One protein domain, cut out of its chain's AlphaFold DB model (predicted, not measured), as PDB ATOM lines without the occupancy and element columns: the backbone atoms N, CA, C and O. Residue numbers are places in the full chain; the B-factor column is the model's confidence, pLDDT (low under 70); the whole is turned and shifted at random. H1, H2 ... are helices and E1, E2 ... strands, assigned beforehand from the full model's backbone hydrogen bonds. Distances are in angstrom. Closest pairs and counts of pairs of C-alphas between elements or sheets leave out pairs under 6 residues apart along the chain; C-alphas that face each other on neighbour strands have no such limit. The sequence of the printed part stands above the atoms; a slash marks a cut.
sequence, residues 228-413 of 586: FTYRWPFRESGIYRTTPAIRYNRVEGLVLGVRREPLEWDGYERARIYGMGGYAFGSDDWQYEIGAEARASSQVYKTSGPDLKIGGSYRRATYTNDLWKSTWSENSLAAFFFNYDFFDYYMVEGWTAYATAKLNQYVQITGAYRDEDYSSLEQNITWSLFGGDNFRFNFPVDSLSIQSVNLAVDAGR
ATOM      1  N   PHE A 228     288.253 182.664 297.707       40.53
ATOM      2  CA  PHE A 228     288.122 183.170 299.061       40.53
ATOM      3  C   PHE A 228     288.983 184.440 299.126       40.53
ATOM      4  O   PHE A 228     290.130 184.408 299.594       40.53
ATOM      5  N   THR A 229     288.456 185.548 298.615       40.16
ATOM      6  CA  THR A 229     289.102 186.876 298.585       40.16
ATOM      7  C   THR A 229     289.643 187.322 299.953       40.16
ATOM      8  O   THR A 229     290.622 188.058 300.019       40.16
ATOM      9  N   TYR A 230     289.117 186.780 301.057       44.16
ATOM     10  CA  TYR A 230     289.483 187.178 302.421       44.16
ATOM     11  C   TYR A 230     290.440 186.247 303.178       44.16
ATOM     12  O   TYR A 230     290.669 186.471 304.365       44.16
ATOM     13  N   ARG A 231     290.954 185.164 302.572       51.25
ATOM     14  CA  ARG A 231     291.748 184.170 303.336       51.25
ATOM     15  C   ARG A 231     293.057 183.741 302.687       51.25
ATOM     16  O   ARG A 231     293.987 183.406 303.422       51.25
ATOM     17  N   TRP A 232     293.156 183.784 301.355       61.22
ATOM     18  CA  TRP A 232     294.286 183.209 300.620       61.22
ATOM     19  C   TRP A 232     294.913 184.201 299.639       61.22
ATOM     20  O   TRP A 232     294.253 184.620 298.694       61.22
ATOM     21  N   PRO A 233     296.207 184.530 299.783       58.62
ATOM     22  CA  PRO A 233     296.888 185.486 298.911       58.62
ATOM     23  C   PRO A 233     297.301 184.893 297.546       58.62
ATOM     24  O   PRO A 233     297.893 185.592 296.720       58.62
ATOM     25  N   PHE A 234     297.038 183.607 297.283       67.00
ATOM     26  CA  PHE A 234     297.483 182.925 296.067       67.00
ATOM     27  C   PHE A 234     296.640 183.334 294.853       67.00
ATOM     28  O   PHE A 234     295.525 182.860 294.646       67.00
ATOM     29  N   ARG A 235     297.207 184.241 294.050       52.91
ATOM     30  CA  ARG A 235     296.633 184.755 292.794       52.91
ATOM     31  C   ARG A 235     296.654 183.728 291.661       52.91
ATOM     32  O   ARG A 235     295.776 183.753 290.804       52.91
ATOM     33  N   GLU A 236     297.645 182.833 291.682       52.34
ATOM     34  CA  GLU A 236     297.684 181.635 290.844       52.34
ATOM     35  C   GLU A 236     296.500 180.773 291.271       52.34
ATOM     36  O   GLU A 236     296.410 180.278 292.393       52.34
ATOM     37  N   SER A 237     295.489 180.723 290.434       49.59
ATOM     38  CA  SER A 237     294.233 180.099 290.769       49.59
ATOM     39  C   SER A 237     294.336 178.585 290.922       49.59
ATOM     40  O   SER A 237     295.144 177.957 290.247       49.59
ATOM     41  N   GLY A 238     293.489 177.998 291.776       57.97
ATOM     42  CA  GLY A 238     293.364 176.545 291.908       57.97
ATOM     43  C   GLY A 238     293.072 175.853 290.570       57.97
ATOM     44  O   GLY A 238     292.657 176.491 289.601       57.97
ATOM     45  N   ILE A 239     293.275 174.535 290.534       63.72
ATOM     46  CA  ILE A 239     293.265 173.667 289.338       63.72
ATOM     47  C   ILE A 239     292.034 173.830 288.410       63.72
ATOM     48  O   ILE A 239     292.106 173.457 287.240       63.72
ATOM     49  N   TYR A 240     290.941 174.401 288.915       59.53
ATOM     50  CA  TYR A 240     289.604 174.490 288.323       59.53
ATOM     51  C   TYR A 240     289.201 175.886 287.806       59.53
ATOM     52  O   TYR A 240     288.049 176.084 287.419       59.53
ATOM     53  N   ARG A 241     290.098 176.881 287.798       67.31
ATOM     54  CA  ARG A 241     289.731 178.228 287.329       67.31
ATOM     55  C   ARG A 241     289.774 178.412 285.821       67.31
ATOM     56  O   ARG A 241     290.665 177.922 285.142       67.31
ATOM     57  N   THR A 242     288.849 179.254 285.363       72.75
ATOM     58  CA  THR A 242     288.707 179.655 283.968       72.75
ATOM     59  C   THR A 242     289.556 180.871 283.620       72.75
ATOM     60  O   THR A 242     289.651 181.833 284.390       72.75
ATOM     61  N   THR A 243     290.124 180.865 282.414       84.25
ATOM     62  CA  THR A 243     290.804 182.037 281.848       84.25
ATOM     63  C   THR A 243     289.813 183.207 281.696       84.25
ATOM     64  O   THR A 243     288.664 182.993 281.294       84.25
ATOM     65  N   PRO A 244     290.206 184.464 281.988       87.00
ATOM     66  CA  PRO A 244     289.321 185.618 281.830       87.00
ATOM     67  C   PRO A 244     288.833 185.779 280.391       87.00
ATOM     68  O   PRO A 244     289.637 185.748 279.464       87.00
ATOM     69  N   ALA A 245     287.535 186.014 280.185       89.19
ATOM     70  CA  ALA A 245     286.966 186.162 278.839       89.19
ATOM     71  C   ALA A 245     287.254 187.518 278.173       89.19
ATOM     72  O   ALA A 245     286.975 187.690 276.989       89.19
ATOM     73  N   ILE A 246     287.801 188.475 278.926       90.94
ATOM     74  CA  ILE A 246     288.269 189.762 278.414       90.94
ATOM     75  C   ILE A 246     289.715 189.930 278.855       90.94
ATOM     76  O   ILE A 246     290.004 189.904 280.051       90.94
ATOM     77  N   ARG A 247     290.621 190.063 277.888       93.38
ATOM     78  CA  ARG A 247     292.062 190.227 278.127       93.38
ATOM     79  C   ARG A 247     292.754 190.773 276.886       93.38
ATOM     80  O   ARG A 247     292.185 190.754 275.797       93.38
ATOM     81  N   TYR A 248     293.979 191.248 277.060       94.69
ATOM     82  CA  TYR A 248     294.843 191.684 275.971       94.69
ATOM     83  C   TYR A 248     296.246 191.123 276.175       94.69
ATOM     84  O   TYR A 248     296.791 191.218 277.270       94.69
ATOM     85  N   ASN A 249     296.848 190.532 275.150       95.50
ATOM     86  CA  ASN A 249     298.242 190.092 275.206       95.50
ATOM     87  C   ASN A 249     298.845 189.980 273.805       95.50
ATOM     88  O   ASN A 249     298.130 190.036 272.804       95.50
ATOM     89  N   ARG A 250     300.169 189.804 273.735       95.38
ATOM     90  CA  ARG A 250     300.917 189.840 272.470       95.38
ATOM     91  C   ARG A 250     300.597 188.695 271.501       95.38
ATOM     92  O   ARG A 250     300.874 188.799 270.307       95.38
ATOM     93  N   VAL A 251     300.052 187.594 272.011       96.00
ATOM     94  CA  VAL A 251     299.765 186.377 271.246       96.00
ATOM     95  C   VAL A 251     298.337 186.394 270.708       96.00
ATOM     96  O   VAL A 251     298.116 186.137 269.532       96.00
ATOM     97  N   GLU A 252     297.367 186.739 271.545       96.06
ATOM     98  CA  GLU A 252     295.938 186.673 271.222       96.06
ATOM     99  C   GLU A 252     295.370 188.006 270.732       96.06
ATOM    100  O   GLU A 252     294.266 188.049 270.188       96.06
ATOM    101  N   GLY A 253     296.089 189.109 270.945       95.06
ATOM    102  CA  GLY A 253     295.534 190.447 270.809       95.06
ATOM    103  C   GLY A 253     294.443 190.704 271.845       95.06
ATOM    104  O   GLY A 253     294.526 190.241 272.982       95.06
ATOM    105  N   LEU A 254     293.417 191.460 271.455       96.12
ATOM    106  CA  LEU A 254     292.219 191.618 272.271       96.12
ATOM    107  C   LEU A 254     291.408 190.319 272.225       96.12
ATOM    108  O   LEU A 254     291.086 189.832 271.147       96.12
ATOM    109  N   VAL A 255     291.028 189.807 273.389       96.62
ATOM    110  CA  VAL A 255     290.031 188.746 273.527       96.62
ATOM    111  C   VAL A 255     288.767 189.364 274.097       96.62
ATOM    112  O   VAL A 255     288.827 190.048 275.120       96.62
ATOM    113  N   LEU A 256     287.632 189.128 273.442       96.75
ATOM    114  CA  LEU A 256     286.316 189.510 273.954       96.75
ATOM    115  C   LEU A 256     285.409 188.293 274.015       96.75
ATOM    116  O   LEU A 256     285.302 187.530 273.055       96.75
ATOM    117  N   GLY A 257     284.715 188.150 275.135       95.50
ATOM    118  CA  GLY A 257     283.875 186.999 275.386       95.50
ATOM    119  C   GLY A 257     283.029 187.142 276.636       95.50
ATOM    120  O   GLY A 257     282.971 188.196 277.270       95.50
ATOM    121  N   VAL A 258     282.390 186.037 276.994       93.38
ATOM    122  CA  VAL A 258     281.580 185.895 278.204       93.38
ATOM    123  C   VAL A 258     282.192 184.839 279.114       93.38
ATOM    124  O   VAL A 258     282.784 183.868 278.642       93.38
ATOM    125  N   ARG A 259     282.053 185.029 280.427       90.94
ATOM    126  CA  ARG A 259     282.565 184.117 281.455       90.94
ATOM    127  C   ARG A 259     281.514 183.888 282.526       90.94
ATOM    128  O   ARG A 259     280.825 184.822 282.925       90.94
ATOM    129  N   ARG A 260     281.464 182.662 283.028       89.12
ATOM    130  CA  ARG A 260     280.814 182.285 284.276       89.12
ATOM    131  C   ARG A 260     281.824 181.530 285.128       89.12
ATOM    132  O   ARG A 260     282.452 180.584 284.655       89.12
ATOM    133  N   GLU A 261     282.004 181.976 286.360       86.25
ATOM    134  CA  GLU A 261     282.968 181.387 287.289       86.25
ATOM    135  C   GLU A 261     282.456 180.067 287.888       86.25
ATOM    136  O   GLU A 261     281.238 179.854 287.910       86.25
ATOM    137  N   PRO A 262     283.359 179.168 288.333       85.31
ATOM    138  CA  PRO A 262     283.001 177.951 289.071       85.31
ATOM    139  C   PRO A 262     282.196 178.249 290.353       85.31
ATOM    140  O   PRO A 262     281.923 179.404 290.685       85.31
ATOM    141  N   LEU A 263     281.724 177.210 291.042       84.25
ATOM    142  CA  LEU A 263     281.047 177.328 292.333       84.25
ATOM    143  C   LEU A 263     281.976 177.961 293.361       84.25
ATOM    144  O   LEU A 263     283.123 177.560 293.494       84.25
ATOM    145  N   GLU A 264     281.443 178.842 294.195       78.88
ATOM    146  CA  GLU A 264     282.141 179.350 295.375       78.88
ATOM    147  C   GLU A 264     281.750 178.530 296.614       78.88
ATOM    148  O   GLU A 264     280.776 177.774 296.607       78.88
ATOM    149  N   TRP A 265     282.561 178.578 297.671       75.50
ATOM    150  CA  TRP A 265     282.304 177.787 298.887       75.50
ATOM    151  C   TRP A 265     281.221 178.381 299.793       75.50
ATOM    152  O   TRP A 265     280.594 177.647 300.561       75.50
ATOM    153  N   ASP A 266     281.025 179.688 299.720       69.75
ATOM    154  CA  ASP A 266     279.991 180.488 300.383       69.75
ATOM    155  C   ASP A 266     278.722 180.651 299.527       69.75
ATOM    156  O   ASP A 266     277.678 181.054 300.034       69.75
ATOM    157  N   GLY A 267     278.776 180.265 298.251       71.31
ATOM    158  CA  GLY A 267     277.626 180.276 297.356       71.31
ATOM    159  C   GLY A 267     276.526 179.271 297.733       71.31
ATOM    160  O   GLY A 267     276.786 178.148 298.178       71.31
ATOM    161  N   TYR A 268     275.274 179.657 297.462       75.38
ATOM    162  CA  TYR A 268     274.079 178.827 297.687       75.38
ATOM    163  C   TYR A 268     273.912 177.681 296.678       75.38
ATOM    164  O   TYR A 268     273.161 176.730 296.914       75.38
ATOM    165  N   GLU A 269     274.574 177.775 295.526       82.31
ATOM    166  CA  GLU A 269     274.431 176.808 294.444       82.31
ATOM    167  C   GLU A 269     275.167 175.496 294.761       82.31
ATOM    168  O   GLU A 269     276.322 175.481 295.179       82.31
ATOM    169  N   ARG A 270     274.492 174.365 294.528       87.00
ATOM    170  CA  ARG A 270     275.071 173.021 294.718       87.00
ATOM    171  C   ARG A 270     275.658 172.428 293.448       87.00
ATOM    172  O   ARG A 270     276.426 171.479 293.524       87.00
ATOM    173  N   ALA A 271     275.267 172.944 292.293       92.69
ATOM    174  CA  ALA A 271     275.803 172.535 291.011       92.69
ATOM    175  C   ALA A 271     275.806 173.734 290.067       92.69
ATOM    176  O   ALA A 271     274.859 174.523 290.070       92.69
ATOM    177  N   ARG A 272     276.854 173.862 289.257       92.38
ATOM    178  CA  ARG A 272     276.994 174.960 288.300       92.38
ATOM    179  C   ARG A 272     277.687 174.472 287.044       92.38
ATOM    180  O   ARG A 272     278.743 173.853 287.110       92.38
ATOM    181  N   ILE A 273     277.104 174.816 285.898       95.06
ATOM    182  CA  ILE A 273     277.839 174.854 284.634       95.06
ATOM    183  C   ILE A 273     278.558 176.195 284.586       95.06
ATOM    184  O   ILE A 273     277.920 177.246 284.712       95.06
ATOM    185  N   TYR A 274     279.867 176.142 284.414       92.56
ATOM    186  CA  TYR A 274     280.755 177.290 284.368       92.56
ATOM    187  C   TYR A 274     281.604 177.230 283.098       92.56
ATOM    188  O   TYR A 274     281.579 176.245 282.355       92.56
ATOM    189  N   GLY A 275     282.336 178.300 282.812       92.50
ATOM    190  CA  GLY A 275     283.167 178.342 281.622       92.50
ATOM    191  C   GLY A 275     283.394 179.739 281.085       92.50
ATOM    192  O   GLY A 275     282.957 180.738 281.655       92.50
ATOM    193  N   MET A 276     284.064 179.800 279.947       93.81
ATOM    194  CA  MET A 276     284.244 181.015 279.173       93.81
ATOM    195  C   MET A 276     284.178 180.709 277.679       93.81
ATOM    196  O   MET A 276     284.481 179.601 277.246       93.81
ATOM    197  N   GLY A 277     283.777 181.698 276.893       96.31
ATOM    198  CA  GLY A 277     283.825 181.638 275.439       96.31
ATOM    199  C   GLY A 277     284.103 183.025 274.892       96.31
ATOM    200  O   GLY A 277     283.387 183.970 275.230       96.31
ATOM    201  N   GLY A 278     285.139 183.159 274.072       96.75
ATOM    202  CA  GLY A 278     285.551 184.433 273.499       96.75
ATOM    203  C   GLY A 278     286.331 184.274 272.204       96.75
ATOM    204  O   GLY A 278     286.822 183.193 271.884       96.75
ATOM    205  N   TYR A 279     286.432 185.366 271.457       98.00
ATOM    206  CA  TYR A 279     287.188 185.427 270.212       98.00
ATOM    207  C   TYR A 279     288.461 186.248 270.413       98.00
ATOM    208  O   TYR A 279     288.392 187.370 270.922       98.00
ATOM    209  N   ALA A 280     289.608 185.675 270.043       97.44
ATOM    210  CA  ALA A 280     290.916 186.315 270.070       97.44
ATOM    211  C   ALA A 280     291.194 186.971 268.713       97.44
ATOM    212  O   ALA A 280     291.502 186.298 267.733       97.44
ATOM    213  N   PHE A 281     291.074 188.297 268.653       96.88
ATOM    214  CA  PHE A 281     291.155 189.060 267.403       96.88
ATOM    215  C   PHE A 281     292.569 189.153 266.818       96.88
ATOM    216  O   PHE A 281     292.719 189.515 265.659       96.88
ATOM    217  N   GLY A 282     293.606 188.907 267.619       94.25
ATOM    218  CA  GLY A 282     294.986 188.883 267.145       94.25
ATOM    219  C   GLY A 282     295.341 187.556 266.485       94.25
ATOM    220  O   GLY A 282     295.945 187.560 265.422       94.25
ATOM    221  N   SER A 283     294.958 186.434 267.096       94.12
ATOM    222  CA  SER A 283     295.265 185.091 266.585       94.12
ATOM    223  C   SER A 283     294.188 184.508 265.662       94.12
ATOM    224  O   SER A 283     294.326 183.374 265.224       94.12
ATOM    225  N   ASP A 284     293.104 185.246 265.405       95.81
ATOM    226  CA  ASP A 284     291.930 184.817 264.632       95.81
ATOM    227  C   ASP A 284     291.264 183.513 265.130       95.81
ATOM    228  O   ASP A 284     290.584 182.817 264.372       95.81
ATOM    229  N   ASP A 285     291.381 183.216 266.429       95.62
ATOM    230  CA  ASP A 285     290.975 181.937 267.026       95.62
ATOM    231  C   ASP A 285     289.926 182.084 268.137       95.62
ATOM    232  O   ASP A 285     289.890 183.058 268.895       95.62
ATOM    233  N   TRP A 286     289.083 181.060 268.286       96.38
ATOM    234  CA  TRP A 286     288.151 180.952 269.409       96.38
ATOM    235  C   TRP A 286     288.834 180.359 270.640       96.38
ATOM    236  O   TRP A 286     289.512 179.337 270.562       96.38
ATOM    237  N   GLN A 287     288.583 180.979 271.789       95.88
ATOM    238  CA  GLN A 287     289.046 180.554 273.104       95.88
ATOM    239  C   GLN A 287     287.832 180.101 273.906       95.88
ATOM    240  O   GLN A 287     286.859 180.854 274.027       95.88
ATOM    241  N   TYR A 288     287.866 178.892 274.459       95.56
ATOM    242  CA  TYR A 288     286.742 178.397 275.243       95.56
ATOM    243  C   TYR A 288     287.154 177.430 276.346       95.56
ATOM    244  O   TYR A 288     288.110 176.665 276.244       95.56
ATOM    245  N   GLU A 289     286.358 177.443 277.403       94.94
ATOM    246  CA  GLU A 289     286.370 176.452 278.462       94.94
ATOM    247  C   GLU A 289     284.931 176.199 278.885       94.94
ATOM    248  O   GLU A 289     284.165 177.139 279.083       94.94
ATOM    249  N   ILE A 290     284.558 174.934 279.024       95.81
ATOM    250  CA  ILE A 290     283.253 174.543 279.543       95.81
ATOM    251  C   ILE A 290     283.451 173.489 280.616       95.81
ATOM    252  O   ILE A 290     284.159 172.501 280.413       95.81
ATOM    253  N   GLY A 291     282.830 173.702 281.767       95.75
ATOM    254  CA  GLY A 291     282.925 172.791 282.888       95.75
ATOM    255  C   GLY A 291     281.639 172.713 283.684       95.75
ATOM    256  O   GLY A 291     280.731 173.535 283.550       95.75
ATOM    257  N   ALA A 292     281.569 171.689 284.518       96.19
ATOM    258  CA  ALA A 292     280.506 171.516 285.484       96.19
ATOM    259  C   ALA A 292     281.106 171.131 286.831       96.19
ATOM    260  O   ALA A 292     282.028 170.318 286.900       96.19
ATOM    261  N   GLU A 293     280.550 171.700 287.891       93.81
ATOM    262  CA  GLU A 293     280.874 171.366 289.271       93.81
ATOM    263  C   GLU A 293     279.618 170.986 290.033       93.81
ATOM    264  O   GLU A 293     278.532 171.516 289.783       93.81
ATOM    265  N   ALA A 294     279.795 170.097 291.003       93.44
ATOM    266  CA  ALA A 294     278.806 169.741 291.996       93.44
ATOM    267  C   ALA A 294     279.450 169.709 293.387       93.44
ATOM    268  O   ALA A 294     280.582 169.261 293.563       93.44
ATOM    269  N   ARG A 295     278.704 170.160 294.388       88.81
ATOM    270  CA  ARG A 295     279.077 170.166 295.801       88.81
ATOM    271  C   ARG A 295     278.303 169.073 296.529       88.81
ATOM    272  O   ARG A 295     277.090 168.955 296.368       88.81
ATOM    273  N   ALA A 296     279.005 168.271 297.324       83.19
ATOM    274  CA  ALA A 296     278.427 167.116 298.003       83.19
ATOM    275  C   ALA A 296     277.599 167.494 299.246       83.19
ATOM    276  O   ALA A 296     276.635 166.804 299.574       83.19
ATOM    277  N   SER A 297     277.960 168.570 299.955       70.44
ATOM    278  CA  SER A 297     277.278 168.965 301.192       70.44
ATOM    279  C   SER A 297     275.917 169.620 300.940       70.44
ATOM    280  O   SER A 297     275.750 170.455 300.050       70.44
ATOM    281  N   SER A 298     274.939 169.278 301.786       57.16
ATOM    282  CA  SER A 298     273.621 169.922 301.809       57.16
ATOM    283  C   SER A 298     273.588 171.191 302.677       57.16
ATOM    284  O   SER A 298     272.686 172.021 302.516       57.16
ATOM    285  N   GLN A 299     274.566 171.352 303.579       56.38
ATOM    286  CA  GLN A 299     274.656 172.471 304.516       56.38
ATOM    287  C   GLN A 299     275.215 173.709 303.808       56.38
ATOM    288  O   GLN A 299     276.410 173.984 303.830       56.38
ATOM    289  N   VAL A 300     274.308 174.473 303.206       50.78
ATOM    290  CA  VAL A 300     274.603 175.733 302.511       50.78
ATOM    291  C   VAL A 300     275.138 176.822 303.463       50.78
ATOM    292  O   VAL A 300     275.841 177.719 303.025       50.78
ATOM    293  N   TYR A 301     274.896 176.701 304.775       50.78
ATOM    294  CA  TYR A 301     275.170 177.758 305.762       50.78
ATOM    295  C   TYR A 301     276.387 177.524 306.675       50.78
ATOM    296  O   TYR A 301     276.669 178.357 307.523       50.78
ATOM    297  N   LYS A 302     277.127 176.409 306.544       52.44
ATOM    298  CA  LYS A 302     278.319 176.155 307.383       52.44
ATOM    299  C   LYS A 302     279.607 176.475 306.624       52.44
ATOM    300  O   LYS A 302     280.189 175.620 305.954       52.44
ATOM    301  N   THR A 303     280.106 177.698 306.776       54.03
ATOM    302  CA  THR A 303     281.412 178.138 306.249       54.03
ATOM    303  C   THR A 303     282.595 177.438 306.936       54.03
ATOM    304  O   THR A 303     283.642 177.258 306.308       54.03
ATOM    305  N   SER A 304     282.410 176.935 308.159       59.56
ATOM    306  CA  SER A 304     283.477 176.379 309.011       59.56
ATOM    307  C   SER A 304     283.711 174.863 308.895       59.56
ATOM    308  O   SER A 304     284.776 174.383 309.289       59.56
ATOM    309  N   GLY A 305     282.738 174.104 308.376       68.56
ATOM    310  CA  GLY A 305     282.771 172.635 308.326       68.56
ATOM    311  C   GLY A 305     283.445 172.051 307.076       68.56
ATOM    312  O   GLY A 305     283.679 172.786 306.112       68.56
ATOM    313  N   PRO A 306     283.752 170.739 307.073       83.00
ATOM    314  CA  PRO A 306     284.323 170.076 305.913       83.00
ATOM    315  C   PRO A 306     283.323 170.031 304.755       83.00
ATOM    316  O   PRO A 306     282.120 169.869 304.961       83.00
ATOM    317  N   ASP A 307     283.828 170.154 303.534       86.00
ATOM    318  CA  ASP A 307     283.017 170.123 302.324       86.00
ATOM    319  C   ASP A 307     283.807 169.579 301.132       86.00
ATOM    320  O   ASP A 307     285.037 169.557 301.147       86.00
ATOM    321  N   LEU A 308     283.103 169.137 300.095       89.88
ATOM    322  CA  LEU A 308     283.679 168.524 298.908       89.88
ATOM    323  C   LEU A 308     282.984 169.057 297.656       89.88
ATOM    324  O   LEU A 308     281.765 168.942 297.514       89.88
ATOM    325  N   LYS A 309     283.782 169.574 296.724       90.62
ATOM    326  CA  LYS A 309     283.396 169.838 295.339       90.62
ATOM    327  C   LYS A 309     284.018 168.783 294.441       90.62
ATOM    328  O   LYS A 309     285.160 168.379 294.643       90.62
ATOM    329  N   ILE A 310     283.270 168.367 293.436       94.56
ATOM    330  CA  ILE A 310     283.756 167.561 292.325       94.56
ATOM    331  C   ILE A 310     283.405 168.284 291.038       94.56
ATOM    332  O   ILE A 310     282.332 168.876 290.928       94.56
ATOM    333  N   GLY A 311     284.292 168.234 290.061       95.00
ATOM    334  CA  GLY A 311     284.044 168.892 288.797       95.00
ATOM    335  C   GLY A 311     284.911 168.366 287.682       95.00
ATOM    336  O   GLY A 311     285.816 167.551 287.870       95.00
ATOM    337  N   GLY A 312     284.605 168.846 286.490       96.06
ATOM    338  CA  GLY A 312     285.449 168.644 285.335       96.06
ATOM    339  C   GLY A 312     285.224 169.726 284.301       96.06
ATOM    340  O   GLY A 312     284.145 170.318 284.233       96.06
ATOM    341  N   SER A 313     286.251 169.983 283.500       95.62
ATOM    342  CA  SER A 313     286.178 170.901 282.371       95.62
ATOM    343  C   SER A 313     286.886 170.348 281.148       95.62
ATOM    344  O   SER A 313     287.793 169.525 281.247       95.62
ATOM    345  N   TYR A 314     286.445 170.811 279.986       96.81
ATOM    346  CA  TYR A 314     287.167 170.706 278.731       96.81
ATOM    347  C   TYR A 314     287.500 172.118 278.264       96.81
ATOM    348  O   TYR A 314     286.649 173.013 278.318       96.81
ATOM    349  N   ARG A 315     288.737 172.326 277.820       95.12
ATOM    350  CA  ARG A 315     289.214 173.638 277.394       95.12
ATOM    351  C   ARG A 315     290.024 173.549 276.114       95.12
ATOM    352  O   ARG A 315     290.711 172.562 275.879       95.12
ATOM    353  N   ARG A 316     289.965 174.630 275.348       95.94
ATOM    354  CA  ARG A 316     290.955 175.021 274.349       95.94
ATOM    355  C   ARG A 316     291.233 176.496 274.585       95.94
ATOM    356  O   ARG A 316     290.412 177.351 274.241       95.94
ATOM    357  N   ALA A 317     292.331 176.775 275.273       94.19
ATOM    358  CA  ALA A 317     292.628 178.120 275.728       94.19
ATOM    359  C   ALA A 317     294.132 178.388 275.818       94.19
ATOM    360  O   ALA A 317     294.922 177.510 276.169       94.19
ATOM    361  N   THR A 318     294.507 179.641 275.580       94.56
ATOM    362  CA  THR A 318     295.840 180.156 275.895       94.56
ATOM    363  C   THR A 318     296.077 180.160 277.406       94.56
ATOM    364  O   THR A 318     295.260 180.672 278.180       94.56
ATOM    365  N   TYR A 319     297.214 179.606 277.825       91.75
ATOM    366  CA  TYR A 319     297.603 179.442 279.222       91.75
ATOM    367  C   TYR A 319     299.029 179.939 279.479       91.75
ATOM    368  O   TYR A 319     299.793 180.198 278.548       91.75
ATOM    369  N   THR A 320     299.381 180.106 280.756       92.06
ATOM    370  CA  THR A 320     300.707 180.564 281.189       92.06
ATOM    371  C   THR A 320     301.055 180.037 282.581       92.06
ATOM    372  O   THR A 320     300.176 179.837 283.417       92.06
ATOM    373  N   ASN A 321     302.352 179.856 282.846       90.06
ATOM    374  CA  ASN A 321     302.881 179.502 284.170       90.06
ATOM    375  C   ASN A 321     303.273 180.727 285.012       90.06
ATOM    376  O   ASN A 321     303.801 180.572 286.112       90.06
ATOM    377  N   ASP A 322     303.072 181.943 284.502       90.56
ATOM    378  CA  ASP A 322     303.544 183.179 285.135       90.56
ATOM    379  C   ASP A 322     302.492 183.854 286.036       90.56
ATOM    380  O   ASP A 322     302.726 184.941 286.567       90.56
ATOM    381  N   LEU A 323     301.356 183.192 286.291       86.81
ATOM    382  CA  LEU A 323     300.273 183.721 287.139       86.81
ATOM    383  C   LEU A 323     300.680 183.932 288.606       86.81
ATOM    384  O   LEU A 323     300.029 184.674 289.340       86.81
ATOM    385  N   TRP A 324     301.777 183.317 289.051       85.69
ATOM    386  CA  TRP A 324     302.346 183.580 290.374       85.69
ATOM    387  C   TRP A 324     303.150 184.885 290.457       85.69
ATOM    388  O   TRP A 324     303.509 185.295 291.568       85.69
ATOM    389  N   LYS A 325     303.458 185.515 289.313       87.56
ATOM    390  CA  LYS A 325     304.230 186.764 289.186       87.56
ATOM    391  C   LYS A 325     303.327 187.986 288.992       87.56
ATOM    392  O   LYS A 325     303.571 189.044 289.582       87.56
ATOM    393  N   SER A 326     302.285 187.839 288.174       85.75
ATOM    394  CA  SER A 326     301.329 188.898 287.826       85.75
ATOM    395  C   SER A 326     299.948 188.316 287.510       85.75
ATOM    396  O   SER A 326     299.799 187.109 287.338       85.75
ATOM    397  N   THR A 327     298.924 189.168 287.459       84.12
ATOM    398  CA  THR A 327     297.550 188.778 287.108       84.12
ATOM    399  C   THR A 327     297.265 189.035 285.633       84.12
ATOM    400  O   THR A 327     297.905 189.870 284.997       84.12
ATOM    401  N   TRP A 328     296.246 188.367 285.086       86.56
ATOM    402  CA  TRP A 328     295.764 188.635 283.729       86.56
ATOM    403  C   TRP A 328     295.409 190.105 283.496       86.56
ATOM    404  O   TRP A 328     295.710 190.635 282.430       86.56
ATOM    405  N   SER A 329     294.794 190.766 284.478       85.94
ATOM    406  CA  SER A 329     294.379 192.168 284.372       85.94
ATOM    407  C   SER A 329     295.579 193.110 284.375       85.94
ATOM    408  O   SER A 329     295.679 193.970 283.504       85.94
ATOM    409  N   GLU A 330     296.521 192.914 285.304       85.81
ATOM    410  CA  GLU A 330     297.765 193.689 285.352       85.81
ATOM    411  C   GLU A 330     298.559 193.524 284.053       85.81
ATOM    412  O   GLU A 330     298.942 194.516 283.434       85.81
ATOM    413  N   ASN A 331     298.715 192.283 283.593       91.19
ATOM    414  CA  ASN A 331     299.387 191.985 282.340       91.19
ATOM    415  C   ASN A 331     298.676 192.611 281.134       91.19
ATOM    416  O   ASN A 331     299.322 193.226 280.292       91.19
ATOM    417  N   SER A 332     297.346 192.504 281.059       92.38
ATOM    418  CA  SER A 332     296.580 193.039 279.927       92.38
ATOM    419  C   SER A 332     296.679 194.552 279.827       92.38
ATOM    420  O   SER A 332     296.845 195.087 278.734       92.38
ATOM    421  N   LEU A 333     296.605 195.246 280.963       90.94
ATOM    422  CA  LEU A 333     296.736 196.698 281.011       90.94
ATOM    423  C   LEU A 333     298.164 197.129 280.662       90.94
ATOM    424  O   LEU A 333     298.338 198.048 279.862       90.94
ATOM    425  N   ALA A 334     299.181 196.449 281.196       91.31
ATOM    426  CA  ALA A 334     300.575 196.724 280.859       91.31
ATOM    427  C   ALA A 334     300.866 196.489 279.367       91.31
ATOM    428  O   ALA A 334     301.497 197.330 278.718       91.31
ATOM    429  N   ALA A 335     300.338 195.405 278.795       93.56
ATOM    430  CA  ALA A 335     300.527 195.067 277.392       93.56
ATOM    431  C   ALA A 335     299.800 196.065 276.483       93.56
ATOM    432  O   ALA A 335     300.389 196.574 275.528       93.56
ATOM    433  N   PHE A 336     298.546 196.391 276.809       93.94
ATOM    434  CA  PHE A 336     297.717 197.309 276.032       93.94
ATOM    435  C   PHE A 336     298.252 198.737 276.061       93.94
ATOM    436  O   PHE A 336     298.355 199.372 275.015       93.94
ATOM    437  N   PHE A 337     298.598 199.262 277.238       92.25
ATOM    438  CA  PHE A 337     299.006 200.657 277.369       92.25
ATOM    439  C   PHE A 337     300.492 200.875 277.099       92.25
ATOM    440  O   PHE A 337     300.833 201.883 276.489       92.25
ATOM    441  N   PHE A 338     301.368 199.959 277.519       91.31
ATOM    442  CA  PHE A 338     302.804 200.239 277.638       91.31
ATOM    443  C   PHE A 338     303.718 199.253 276.901       91.31
ATOM    444  O   PHE A 338     304.929 199.346 277.063       91.31
ATOM    445  N   ASN A 339     303.184 198.340 276.081       92.38
ATOM    446  CA  ASN A 339     303.962 197.321 275.352       92.38
ATOM    447  C   ASN A 339     304.708 196.321 276.264       92.38
ATOM    448  O   ASN A 339     305.639 195.651 275.821       92.38
ATOM    449  N   TYR A 340     304.291 196.183 277.526       90.94
ATOM    450  CA  TYR A 340     304.888 195.240 278.475       90.94
ATOM    451  C   TYR A 340     303.973 194.042 278.707       90.94
ATOM    452  O   TYR A 340     302.921 194.169 279.320       90.94
ATOM    453  N   ASP A 341     304.400 192.874 278.237       93.25
ATOM    454  CA  ASP A 341     303.704 191.603 278.435       93.25
ATOM    455  C   ASP A 341     304.617 190.642 279.209       93.25
ATOM    456  O   ASP A 341     305.693 190.246 278.743       93.25
ATOM    457  N   PHE A 342     304.219 190.336 280.440       91.12
ATOM    458  CA  PHE A 342     305.028 189.636 281.430       91.12
ATOM    459  C   PHE A 342     305.025 188.120 281.240       91.12
ATOM    460  O   PHE A 342     305.964 187.449 281.660       91.12
ATOM    461  N   PHE A 343     303.996 187.575 280.600       92.88
ATOM    462  CA  PHE A 343     303.757 186.134 280.556       92.88
ATOM    463  C   PHE A 343     304.423 185.455 279.364       92.88
ATOM    464  O   PHE A 343     304.576 186.064 278.311       92.88
ATOM    465  N   ASP A 344     304.800 184.189 279.503       93.50
ATOM    466  CA  ASP A 344     305.021 183.272 278.381       93.50
ATOM    467  C   ASP A 344     303.790 182.391 278.174       93.50
ATOM    468  O   ASP A 344     303.254 181.823 279.130       93.50
ATOM    469  N   TYR A 345     303.332 182.304 276.926       95.12
ATOM    470  CA  TYR A 345     302.062 181.688 276.563       95.12
ATOM    471  C   TYR A 345     302.237 180.420 275.748       95.12
ATOM    472  O   TYR A 345     303.096 180.327 274.870       95.12
ATOM    473  N   TYR A 346     301.324 179.487 275.973       95.62
ATOM    474  CA  TYR A 346     301.159 178.287 275.169       95.62
ATOM    475  C   TYR A 346     299.679 177.925 275.069       95.62
ATOM    476  O   TYR A 346     298.866 178.344 275.897       95.62
ATOM    477  N   MET A 347     299.317 177.169 274.039       95.81
ATOM    478  CA  MET A 347     297.955 176.678 273.855       95.81
ATOM    479  C   MET A 347     297.794 175.354 274.590       95.81
ATOM    480  O   MET A 347     298.661 174.484 274.488       95.81
ATOM    481  N   VAL A 348     296.676 175.213 275.300       95.12
ATOM    482  CA  VAL A 348     296.268 173.971 275.960       95.12
ATOM    483  C   VAL A 348     294.920 173.543 275.409       95.12
ATOM    484  O   VAL A 348     293.962 174.318 275.463       95.12
ATOM    485  N   GLU A 349     294.832 172.306 274.935       96.94
ATOM    486  CA  GLU A 349     293.580 171.657 274.552       96.94
ATOM    487  C   GLU A 349     293.434 170.331 275.296       96.94
ATOM    488  O   GLU A 349     294.332 169.501 275.259       96.94
ATOM    489  N   GLY A 350     292.327 170.112 276.001       96.19
ATOM    490  CA  GLY A 350     292.161 168.877 276.762       96.19
ATOM    491  C   GLY A 350     291.109 168.952 277.851       96.19
ATOM    492  O   GLY A 350     290.355 169.924 277.954       96.19
ATOM    493  N   TRP A 351     291.053 167.904 278.669       95.25
ATOM    494  CA  TRP A 351     290.091 167.792 279.759       95.25
ATOM    495  C   TRP A 351     290.766 167.655 281.121       95.25
ATOM    496  O   TRP A 351     291.902 167.210 281.271       95.25
ATOM    497  N   THR A 352     290.041 168.070 282.151       95.94
ATOM    498  CA  THR A 352     290.436 167.940 283.549       95.94
ATOM    499  C   THR A 352     289.257 167.409 284.343       95.94
ATOM    500  O   THR A 352     288.148 167.913 284.203       95.94
ATOM    501  N   ALA A 353     289.500 166.429 285.207       97.19
ATOM    502  CA  ALA A 353     288.561 166.012 286.244       97.19
ATOM    503  C   ALA A 353     289.210 166.224 287.609       97.19
ATOM    504  O   ALA A 353     290.376 165.876 287.799       97.19
ATOM    505  N   TYR A 354     288.481 166.797 288.560       95.88
ATOM    506  CA  TYR A 354     289.028 167.166 289.858       95.88
ATOM    507  C   TYR A 354     288.031 166.982 290.995       95.88
ATOM    508  O   TYR A 354     286.813 166.954 290.816       95.88
ATOM    509  N   ALA A 355     288.592 166.876 292.192       94.69
ATOM    510  CA  ALA A 355     287.886 166.926 293.452       94.69
ATOM    511  C   ALA A 355     288.641 167.859 294.400       94.69
ATOM    512  O   ALA A 355     289.853 167.729 294.583       94.69
ATOM    513  N   THR A 356     287.911 168.771 295.025       92.38
ATOM    514  CA  THR A 356     288.446 169.721 295.992       92.38
ATOM    515  C   THR A 356     287.743 169.511 297.318       92.38
ATOM    516  O   THR A 356     286.527 169.659 297.406       92.38
ATOM    517  N   ALA A 357     288.494 169.170 298.356       90.19
ATOM    518  CA  ALA A 357     288.007 169.027 299.715       90.19
ATOM    519  C   ALA A 357     288.429 170.240 300.549       90.19
ATOM    520  O   ALA A 357     289.618 170.488 300.757       90.19
ATOM    521  N   LYS A 358     287.453 170.969 301.084       86.94
ATOM    522  CA  LYS A 358     287.666 171.920 302.172       86.94
ATOM    523  C   LYS A 358     287.654 171.116 303.468       86.94
ATOM    524  O   LYS A 358     286.623 170.559 303.820       86.94
ATOM    525  N   LEU A 359     288.777 171.016 304.177       85.38
ATOM    526  CA  LEU A 359     288.809 170.290 305.457       85.38
ATOM    527  C   LEU A 359     288.256 171.152 306.593       85.38
ATOM    528  O   LEU A 359     287.557 170.668 307.480       85.38
ATOM    529  N   ASN A 360     288.592 172.438 306.557       78.88
ATOM    530  CA  ASN A 360     288.080 173.482 307.428       78.88
ATOM    531  C   ASN A 360     288.296 174.839 306.741       78.88
ATOM    532  O   ASN A 360     288.764 174.923 305.608       78.88
ATOM    533  N   GLN A 361     288.000 175.916 307.454       75.12
ATOM    534  CA  GLN A 361     288.095 177.287 306.957       75.12
ATOM    535  C   GLN A 361     289.527 177.805 306.657       75.12
ATOM    536  O   GLN A 361     289.682 178.958 306.250       75.12
ATOM    537  N   TYR A 362     290.558 176.989 306.898       81.88
ATOM    538  CA  TYR A 362     291.983 177.309 306.754       81.88
ATOM    539  C   TYR A 362     292.755 176.291 305.917       81.88
ATOM    540  O   TYR A 362     293.958 176.465 305.751       81.88
ATOM    541  N   VAL A 363     292.130 175.198 305.466       85.88
ATOM    542  CA  VAL A 363     292.822 174.138 304.726       85.88
ATOM    543  C   VAL A 363     291.935 173.592 303.618       85.88
ATOM    544  O   VAL A 363     290.837 173.089 303.878       85.88
ATOM    545  N   GLN A 364     292.464 173.625 302.399       87.94
ATOM    546  CA  GLN A 364     291.866 173.049 301.205       87.94
ATOM    547  C   GLN A 364     292.852 172.083 300.546       87.94
ATOM    548  O   GLN A 364     294.050 172.346 300.461       87.94
ATOM    549  N   ILE A 365     292.337 170.953 300.074       91.88
ATOM    550  CA  ILE A 365     293.098 169.954 299.330       91.88
ATOM    551  C   ILE A 365     292.411 169.741 297.993       91.88
ATOM    552  O   ILE A 365     291.203 169.528 297.947       91.88
ATOM    553  N   THR A 366     293.177 169.761 296.911       93.44
ATOM    554  CA  THR A 366     292.678 169.495 295.562       93.44
ATOM    555  C   THR A 366     293.427 168.320 294.963       93.44
ATOM    556  O   THR A 366     294.653 168.262 295.034       93.44
ATOM    557  N   GLY A 367     292.698 167.393 294.355       96.44
ATOM    558  CA  GLY A 367     293.253 166.348 293.505       96.44
ATOM    559  C   GLY A 367     292.624 166.418 292.124       96.44
ATOM    560  O   GLY A 367     291.411 166.581 292.009       96.44
ATOM    561  N   ALA A 368     293.430 166.291 291.075       96.38
ATOM    562  CA  ALA A 368     292.947 166.331 289.706       96.38
ATOM    563  C   ALA A 368     293.727 165.418 288.772       96.38
ATOM    564  O   ALA A 368     294.919 165.184 288.950       96.38
ATOM    565  N   TYR A 369     293.042 164.962 287.736       96.38
ATOM    566  CA  TYR A 369     293.619 164.292 286.587       96.38
ATOM    567  C   TYR A 369     293.448 165.182 285.356       96.38
ATOM    568  O   TYR A 369     292.365 165.735 285.140       96.38
ATOM    569  N   ARG A 370     294.518 165.326 284.576       94.69
ATOM    570  CA  ARG A 370     294.580 166.118 283.347       94.69
ATOM    571  C   ARG A 370     295.074 165.251 282.202       94.69
ATOM    572  O   ARG A 370     295.988 164.452 282.398       94.69
ATOM    573  N   ASP A 371     294.482 165.453 281.037       95.19
ATOM    574  CA  ASP A 371     294.911 164.887 279.761       95.19
ATOM    575  C   ASP A 371     294.829 166.018 278.735       95.19
ATOM    576  O   ASP A 371     293.737 166.489 278.396       95.19
ATOM    577  N   GLU A 372     295.995 166.557 278.389       94.12
ATOM    578  CA  GLU A 372     296.138 167.865 277.753       94.12
ATOM    579  C   GLU A 372     297.207 167.847 276.661       94.12
ATOM    580  O   GLU A 372     298.347 167.440 276.885       94.12
ATOM    581  N   ASP A 373     296.846 168.385 275.502       95.12
ATOM    582  CA  ASP A 373     297.728 168.662 274.382       95.12
ATOM    583  C   ASP A 373     298.267 170.092 274.480       95.12
ATOM    584  O   ASP A 373     297.520 171.062 274.637       95.12
ATOM    585  N   TYR A 374     299.586 170.214 274.368       94.50
ATOM    586  CA  TYR A 374     300.317 171.472 274.432       94.50
ATOM    587  C   TYR A 374     300.824 171.836 273.042       94.50
ATOM    588  O   TYR A 374     301.341 170.985 272.317       94.50
ATOM    589  N   SER A 375     300.716 173.110 272.672       95.31
ATOM    590  CA  SER A 375     301.314 173.622 271.437       95.31
ATOM    591  C   SER A 375     301.820 175.055 271.585       95.31
ATOM    592  O   SER A 375     301.380 175.824 272.445       95.31
ATOM    593  N   SER A 376     302.804 175.391 270.751       96.38
ATOM    594  CA  SER A 376     303.394 176.727 270.696       96.38
ATOM    595  C   SER A 376     302.415 177.752 270.145       96.38
ATOM    596  O   SER A 376     301.605 177.447 269.272       96.38
ATOM    597  N   LEU A 377     302.547 178.988 270.620       95.06
ATOM    598  CA  LEU A 377     301.802 180.127 270.110       95.06
ATOM    599  C   LEU A 377     302.749 181.200 269.581       95.06
ATOM    600  O   LEU A 377     303.734 181.557 270.231       95.06
ATOM    601  N   GLU A 378     302.426 181.723 268.405       92.50
ATOM    602  CA  GLU A 378     303.165 182.814 267.782       92.50
ATOM    603  C   GLU A 378     302.655 184.175 268.268       92.50
ATOM    604  O   GLU A 378     301.511 184.335 268.696       92.50
ATOM    605  N   GLN A 379     303.525 185.179 268.216       92.19
ATOM    606  CA  GLN A 379     303.135 186.554 268.492       92.19
ATOM    607  C   GLN A 379     302.388 187.122 267.279       92.19
ATOM    608  O   GLN A 379     302.993 187.322 266.228       92.19
ATOM    609  N   ASN A 380     301.101 187.434 267.442       91.81
ATOM    610  CA  ASN A 380     300.262 187.920 266.342       91.81
ATOM    611  C   ASN A 380     300.066 189.442 266.331       91.81
ATOM    612  O   ASN A 380     299.679 190.010 265.311       91.81
ATOM    613  N   ILE A 381     300.341 190.126 267.446       91.81
ATOM    614  CA  ILE A 381     300.224 191.584 267.534       91.81
ATOM    615  C   ILE A 381     301.530 192.236 268.003       91.81
ATOM    616  O   ILE A 381     302.346 191.644 268.710       91.81
ATOM    617  N   THR A 382     301.729 193.490 267.608       89.88
ATOM    618  CA  THR A 382     302.930 194.279 267.933       89.88
ATOM    619  C   THR A 382     302.616 195.609 268.609       89.88
ATOM    620  O   THR A 382     303.484 196.185 269.255       89.88
ATOM    621  N   TRP A 383     301.382 196.097 268.489       89.94
ATOM    622  CA  TRP A 383     301.019 197.450 268.890       89.94
ATOM    623  C   TRP A 383     300.603 197.554 270.367       89.94
ATOM    624  O   TRP A 383     300.116 196.602 270.983       89.94
ATOM    625  N   SER A 384     300.757 198.755 270.915       92.44
ATOM    626  CA  SER A 384     300.209 199.200 272.200       92.44
ATOM    627  C   SER A 384     299.814 200.681 272.094       92.44
ATOM    628  O   SER A 384     300.164 201.340 271.115       92.44
ATOM    629  N   LEU A 385     299.050 201.218 273.049       91.12
ATOM    630  CA  LEU A 385     298.508 202.577 272.956       91.12
ATOM    631  C   LEU A 385     299.569 203.671 273.153       91.12
ATOM    632  O   LEU A 385     299.563 204.665 272.427       91.12
ATOM    633  N   PHE A 386     300.443 203.516 274.151       89.38
ATOM    634  CA  PHE A 386     301.492 204.487 274.481       89.38
ATOM    635  C   PHE A 386     302.907 203.906 274.403       89.38
ATOM    636  O   PHE A 386     303.874 204.665 274.452       89.38
ATOM    637  N   GLY A 387     303.041 202.580 274.338       77.38
ATOM    638  CA  GLY A 387     304.328 201.911 274.208       77.38
ATOM    639  C   GLY A 387     304.799 201.814 272.757       77.38
ATOM    640  O   GLY A 387     304.182 202.353 271.840       77.38
ATOM    641  N   GLY A 388     305.921 201.124 272.571       76.81
ATOM    642  CA  GLY A 388     306.463 200.834 271.248       76.81
ATOM    643  C   GLY A 388     305.771 199.661 270.552       76.81
ATOM    644  O   GLY A 388     304.705 199.190 270.958       76.81
ATOM    645  N   ASP A 389     306.445 199.190 269.507       76.81
ATOM    646  CA  ASP A 389     305.930 198.228 268.532       76.81
ATOM    647  C   ASP A 389     306.567 196.833 268.720       76.81
ATOM    648  O   ASP A 389     306.467 195.970 267.852       76.81
ATOM    649  N   ASN A 390     307.292 196.612 269.821       85.56
ATOM    650  CA  ASN A 390     308.190 195.469 269.984       85.56
ATOM    651  C   ASN A 390     307.948 194.767 271.321       85.56
ATOM    652  O   ASN A 390     308.682 194.971 272.289       85.56
ATOM    653  N   PHE A 391     306.948 193.887 271.355       90.00
ATOM    654  CA  PHE A 391     306.787 192.979 272.487       90.00
ATOM    655  C   PHE A 391     307.974 192.015 272.623       90.00
ATOM    656  O   PHE A 391     308.683 191.703 271.663       90.00
ATOM    657  N   ARG A 392     308.153 191.497 273.842       88.88
ATOM    658  CA  ARG A 392     309.078 190.396 274.126       88.88
ATOM    659  C   ARG A 392     308.701 189.160 273.303       88.88
ATOM    660  O   ARG A 392     307.525 188.849 273.146       88.88
ATOM    661  N   PHE A 393     309.702 188.410 272.853       89.25
ATOM    662  CA  PHE A 393     309.492 187.122 272.194       89.25
ATOM    663  C   PHE A 393     308.673 186.156 273.074       89.25
ATOM    664  O   PHE A 393     308.866 186.102 274.291       89.25
ATOM    665  N   ASN A 394     307.749 185.403 272.470       92.19
ATOM    666  CA  ASN A 394     307.066 184.289 273.130       92.19
ATOM    667  C   ASN A 394     307.842 182.999 272.862       92.19
ATOM    668  O   ASN A 394     307.950 182.582 271.709       92.19
ATOM    669  N   PHE A 395     308.417 182.393 273.902       90.00
ATOM    670  CA  PHE A 395     309.223 181.187 273.719       90.00
ATOM    671  C   PHE A 395     308.355 180.003 273.264       90.00
ATOM    672  O   PHE A 395     307.289 179.782 273.842       90.00
ATOM    673  N   PRO A 396     308.789 179.234 272.247       90.69
ATOM    674  CA  PRO A 396     308.072 178.041 271.829       90.69
ATOM    675  C   PRO A 396     308.138 176.967 272.918       90.69
ATOM    676  O   PRO A 396     309.115 176.865 273.662       90.69
ATOM    677  N   VAL A 397     307.093 176.150 272.968       92.44
ATOM    678  CA  VAL A 397     306.965 174.990 273.850       92.44
ATOM    679  C   VAL A 397     306.958 173.690 273.056       92.44
ATOM    680  O   VAL A 397     306.627 173.674 271.862       92.44
ATOM    681  N   ASP A 398     307.271 172.588 273.731       91.00
ATOM    682  CA  ASP A 398     307.238 171.265 273.121       91.00
ATOM    683  C   ASP A 398     305.793 170.888 272.783       91.00
ATOM    684  O   ASP A 398     304.905 170.957 273.638       91.00
ATOM    685  N   SER A 399     305.557 170.504 271.524       92.25
ATOM    686  CA  SER A 399     304.235 170.071 271.063       92.25
ATOM    687  C   SER A 399     304.022 168.604 271.406       92.25
ATOM    688  O   SER A 399     304.529 167.722 270.712       92.25
ATOM    689  N   LEU A 400     303.327 168.351 272.511       92.19
ATOM    690  CA  LEU A 400     303.152 167.018 273.076       92.19
ATOM    691  C   LEU A 400     301.869 166.923 273.902       92.19
ATOM    692  O   LEU A 400     301.277 167.934 274.274       92.19
ATOM    693  N   SER A 401     301.475 165.689 274.199       93.19
ATOM    694  CA  SER A 401     300.312 165.371 275.022       93.19
ATOM    695  C   SER A 401     300.773 164.866 276.386       93.19
ATOM    696  O   SER A 401     301.623 163.971 276.451       93.19
ATOM    697  N   ILE A 402     300.266 165.462 277.467       92.44
ATOM    698  CA  ILE A 402     300.622 165.146 278.855       92.44
ATOM    699  C   ILE A 402     299.399 164.611 279.580       92.44
ATOM    700  O   ILE A 402     298.377 165.286 279.694       92.44
ATOM    701  N   GLN A 403     299.578 163.448 280.196       94.06
ATOM    702  CA  GLN A 403     298.687 162.940 281.223       94.06
ATOM    703  C   GLN A 403     299.315 163.192 282.587       94.06
ATOM    704  O   GLN A 403     300.435 162.743 282.852       94.06
ATOM    705  N   SER A 404     298.615 163.901 283.472       94.19
ATOM    706  CA  SER A 404     299.152 164.206 284.798       94.19
ATOM    707  C   SER A 404     298.136 164.109 285.926       94.19
ATOM    708  O   SER A 404     296.956 164.436 285.791       94.19
ATOM    709  N   VAL A 405     298.628 163.668 287.084       96.00
ATOM    710  CA  VAL A 405     297.919 163.771 288.362       96.00
ATOM    711  C   VAL A 405     298.456 164.989 289.098       96.00
ATOM    712  O   VAL A 405     299.655 165.098 289.332       96.00
ATOM    713  N   ASN A 406     297.561 165.897 289.468       95.31
ATOM    714  CA  ASN A 406     297.877 167.153 290.127       95.31
ATOM    715  C   ASN A 406     297.298 167.112 291.541       95.31
ATOM    716  O   ASN A 406     296.104 166.870 291.718       95.31
ATOM    717  N   LEU A 407     298.138 167.338 292.541       96.25
ATOM    718  CA  LEU A 407     297.753 167.430 293.944       96.25
ATOM    719  C   LEU A 407     298.130 168.815 294.449       96.25
ATOM    720  O   LEU A 407     299.260 169.247 294.245       96.25
ATOM    721  N   ALA A 408     297.210 169.491 295.125       93.62
ATOM    722  CA  ALA A 408     297.458 170.790 295.731       93.62
ATOM    723  C   ALA A 408     296.948 170.821 297.170       93.62
ATOM    724  O   ALA A 408     295.901 170.250 297.485       93.62
ATOM    725  N   VAL A 409     297.690 171.499 298.039       92.81
ATOM    726  CA  VAL A 409     297.285 171.815 299.406       92.81
ATOM    727  C   VAL A 409     297.460 173.306 299.615       92.81
ATOM    728  O   VAL A 409     298.572 173.817 299.515       92.81
ATOM    729  N   ASP A 410     296.372 173.970 299.970       89.44
ATOM    730  CA  ASP A 410     296.352 175.341 300.451       89.44
ATOM    731  C   ASP A 410     296.116 175.288 301.975       89.44
ATOM    732  O   ASP A 410     295.120 174.716 302.422       89.44
ATOM    733  N   ALA A 411     297.027 175.847 302.792       88.56
ATOM    734  CA  ALA A 411     296.921 176.002 304.265       88.56
ATOM    735  C   ALA A 411     297.172 177.466 304.747       88.56
ATOM    736  O   ALA A 411     298.198 178.037 304.388       88.56
ATOM    737  N   GLY A 412     296.292 178.108 305.537       86.00
ATOM    738  CA  GLY A 412     296.521 179.495 305.986       86.00
ATOM    739  C   GLY A 412     295.316 180.397 306.274       86.00
ATOM    740  O   GLY A 412     294.156 180.034 306.095       86.00
ATOM    741  N   ARG A 413     295.638 181.607 306.747       82.94
ATOM    742  CA  ARG A 413     294.741 182.752 306.945       82.94
ATOM    743  C   ARG A 413     295.554 184.036 306.804       82.94
ATOM    744  O   ARG A 413     296.501 184.242 307.564       82.94
TER     745      ARG A 413
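AT A GLANCE: This is residues 228 to 413 of the 586 residues of the protein "BamA/TamA family outer membrane protein" of Rhodothermales bacterium (UniProt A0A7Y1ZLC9). One eight-stranded sheet, E1 to E8, is curled like a half-open barrel into a long trough, with H1 over its E1 edge. Residues 228 to 246, with no named element, wind through the hollow of the trough before E1, and the long link from E7 to E8 loops past the far end of H1. The printed part has 186 residues, with one named helix and eight named strands in the order E1 E2 E3 E4 E5 H1 E6 E7 E8 along the chain; of the 101 residues in named elements 90 are in strands, the class being mostly strand, and the sheet has the order E1 E2 E3 E4 E5 E6 E7 E8, antiparallel throughout. It is compact, with a radius of gyration of the C-alphas of 17.6 A, and elongated, spanning 54 by 33 by 26 A.

IN THESE COORDINATES: E1 is residues 247 to 249, 6.8 A long, beginning at C-alpha 247 (292.062, 190.227, 278.127). E2 is residues 253 to 260, 21.6 A; E3 is 271 to 280, 29.3 A; E4 is 285 to 295, 33.3 A. E5, residues 307 to 320, is 29.5 A from end to end and bends by 106 degrees at residue 317. H1, residues 328 to 338, is 14.9 A long, from C-alpha 328 (295.764, 188.635, 283.729). E6, residues 345 to 360, is 34.9 A and bends by 94 degrees at residue 349. E7 is residues 363 to 376, 35.7 A. E8, residues 400 to 413, is 38.3 A and ends at C-alpha 413 (294.741, 182.752, 306.945).

HOW THE PARTS SIT: E1 to E5 form a meander, each strand the antiparallel neighbour of the one before, and E6 to E8 form another. E1 and E2 are a hairpin with N 255 and O 247 at 2.8 A, within hydrogen-bond range. Also within range are N 258 and O 277 of E2 and E3, 2.9 A; N 276 and O 289 of E3 and E4, 2.8 A; and N 294 and O 310 of E4 and E5, 2.8 A. E5 and E6 have N 309 and O 356 at 2.8 A, E6 and E7 have N 355 and O 367 at 2.8 A, and E7 and E8 have N 366 and O 408 at 2.8 A. The edge strands E1 and E8 are apart. H1 is on the sheet at a height of 7.8 A, over E1 and, only just, E2. Its closest C-alphas with E1 are those of Ser 332 and Tyr 248, 4.5 A apart. On the local plane it runs across the strands, only just, at 60.2 degrees to E1. Every O i to N i+4 pair of H1 is within hydrogen-bond range.

THE WHOLE: The C-alphas farthest apart are those of Ser 298 and Gly 388, 54.5 A. The printed part has no cut. The links E4 to E5 and E7 to E8 are long, with 11 and 23 residues. Mean pLDDT of the printed part is 86.7; residues 228 to 241, 266 and 298 to 305 are under 70.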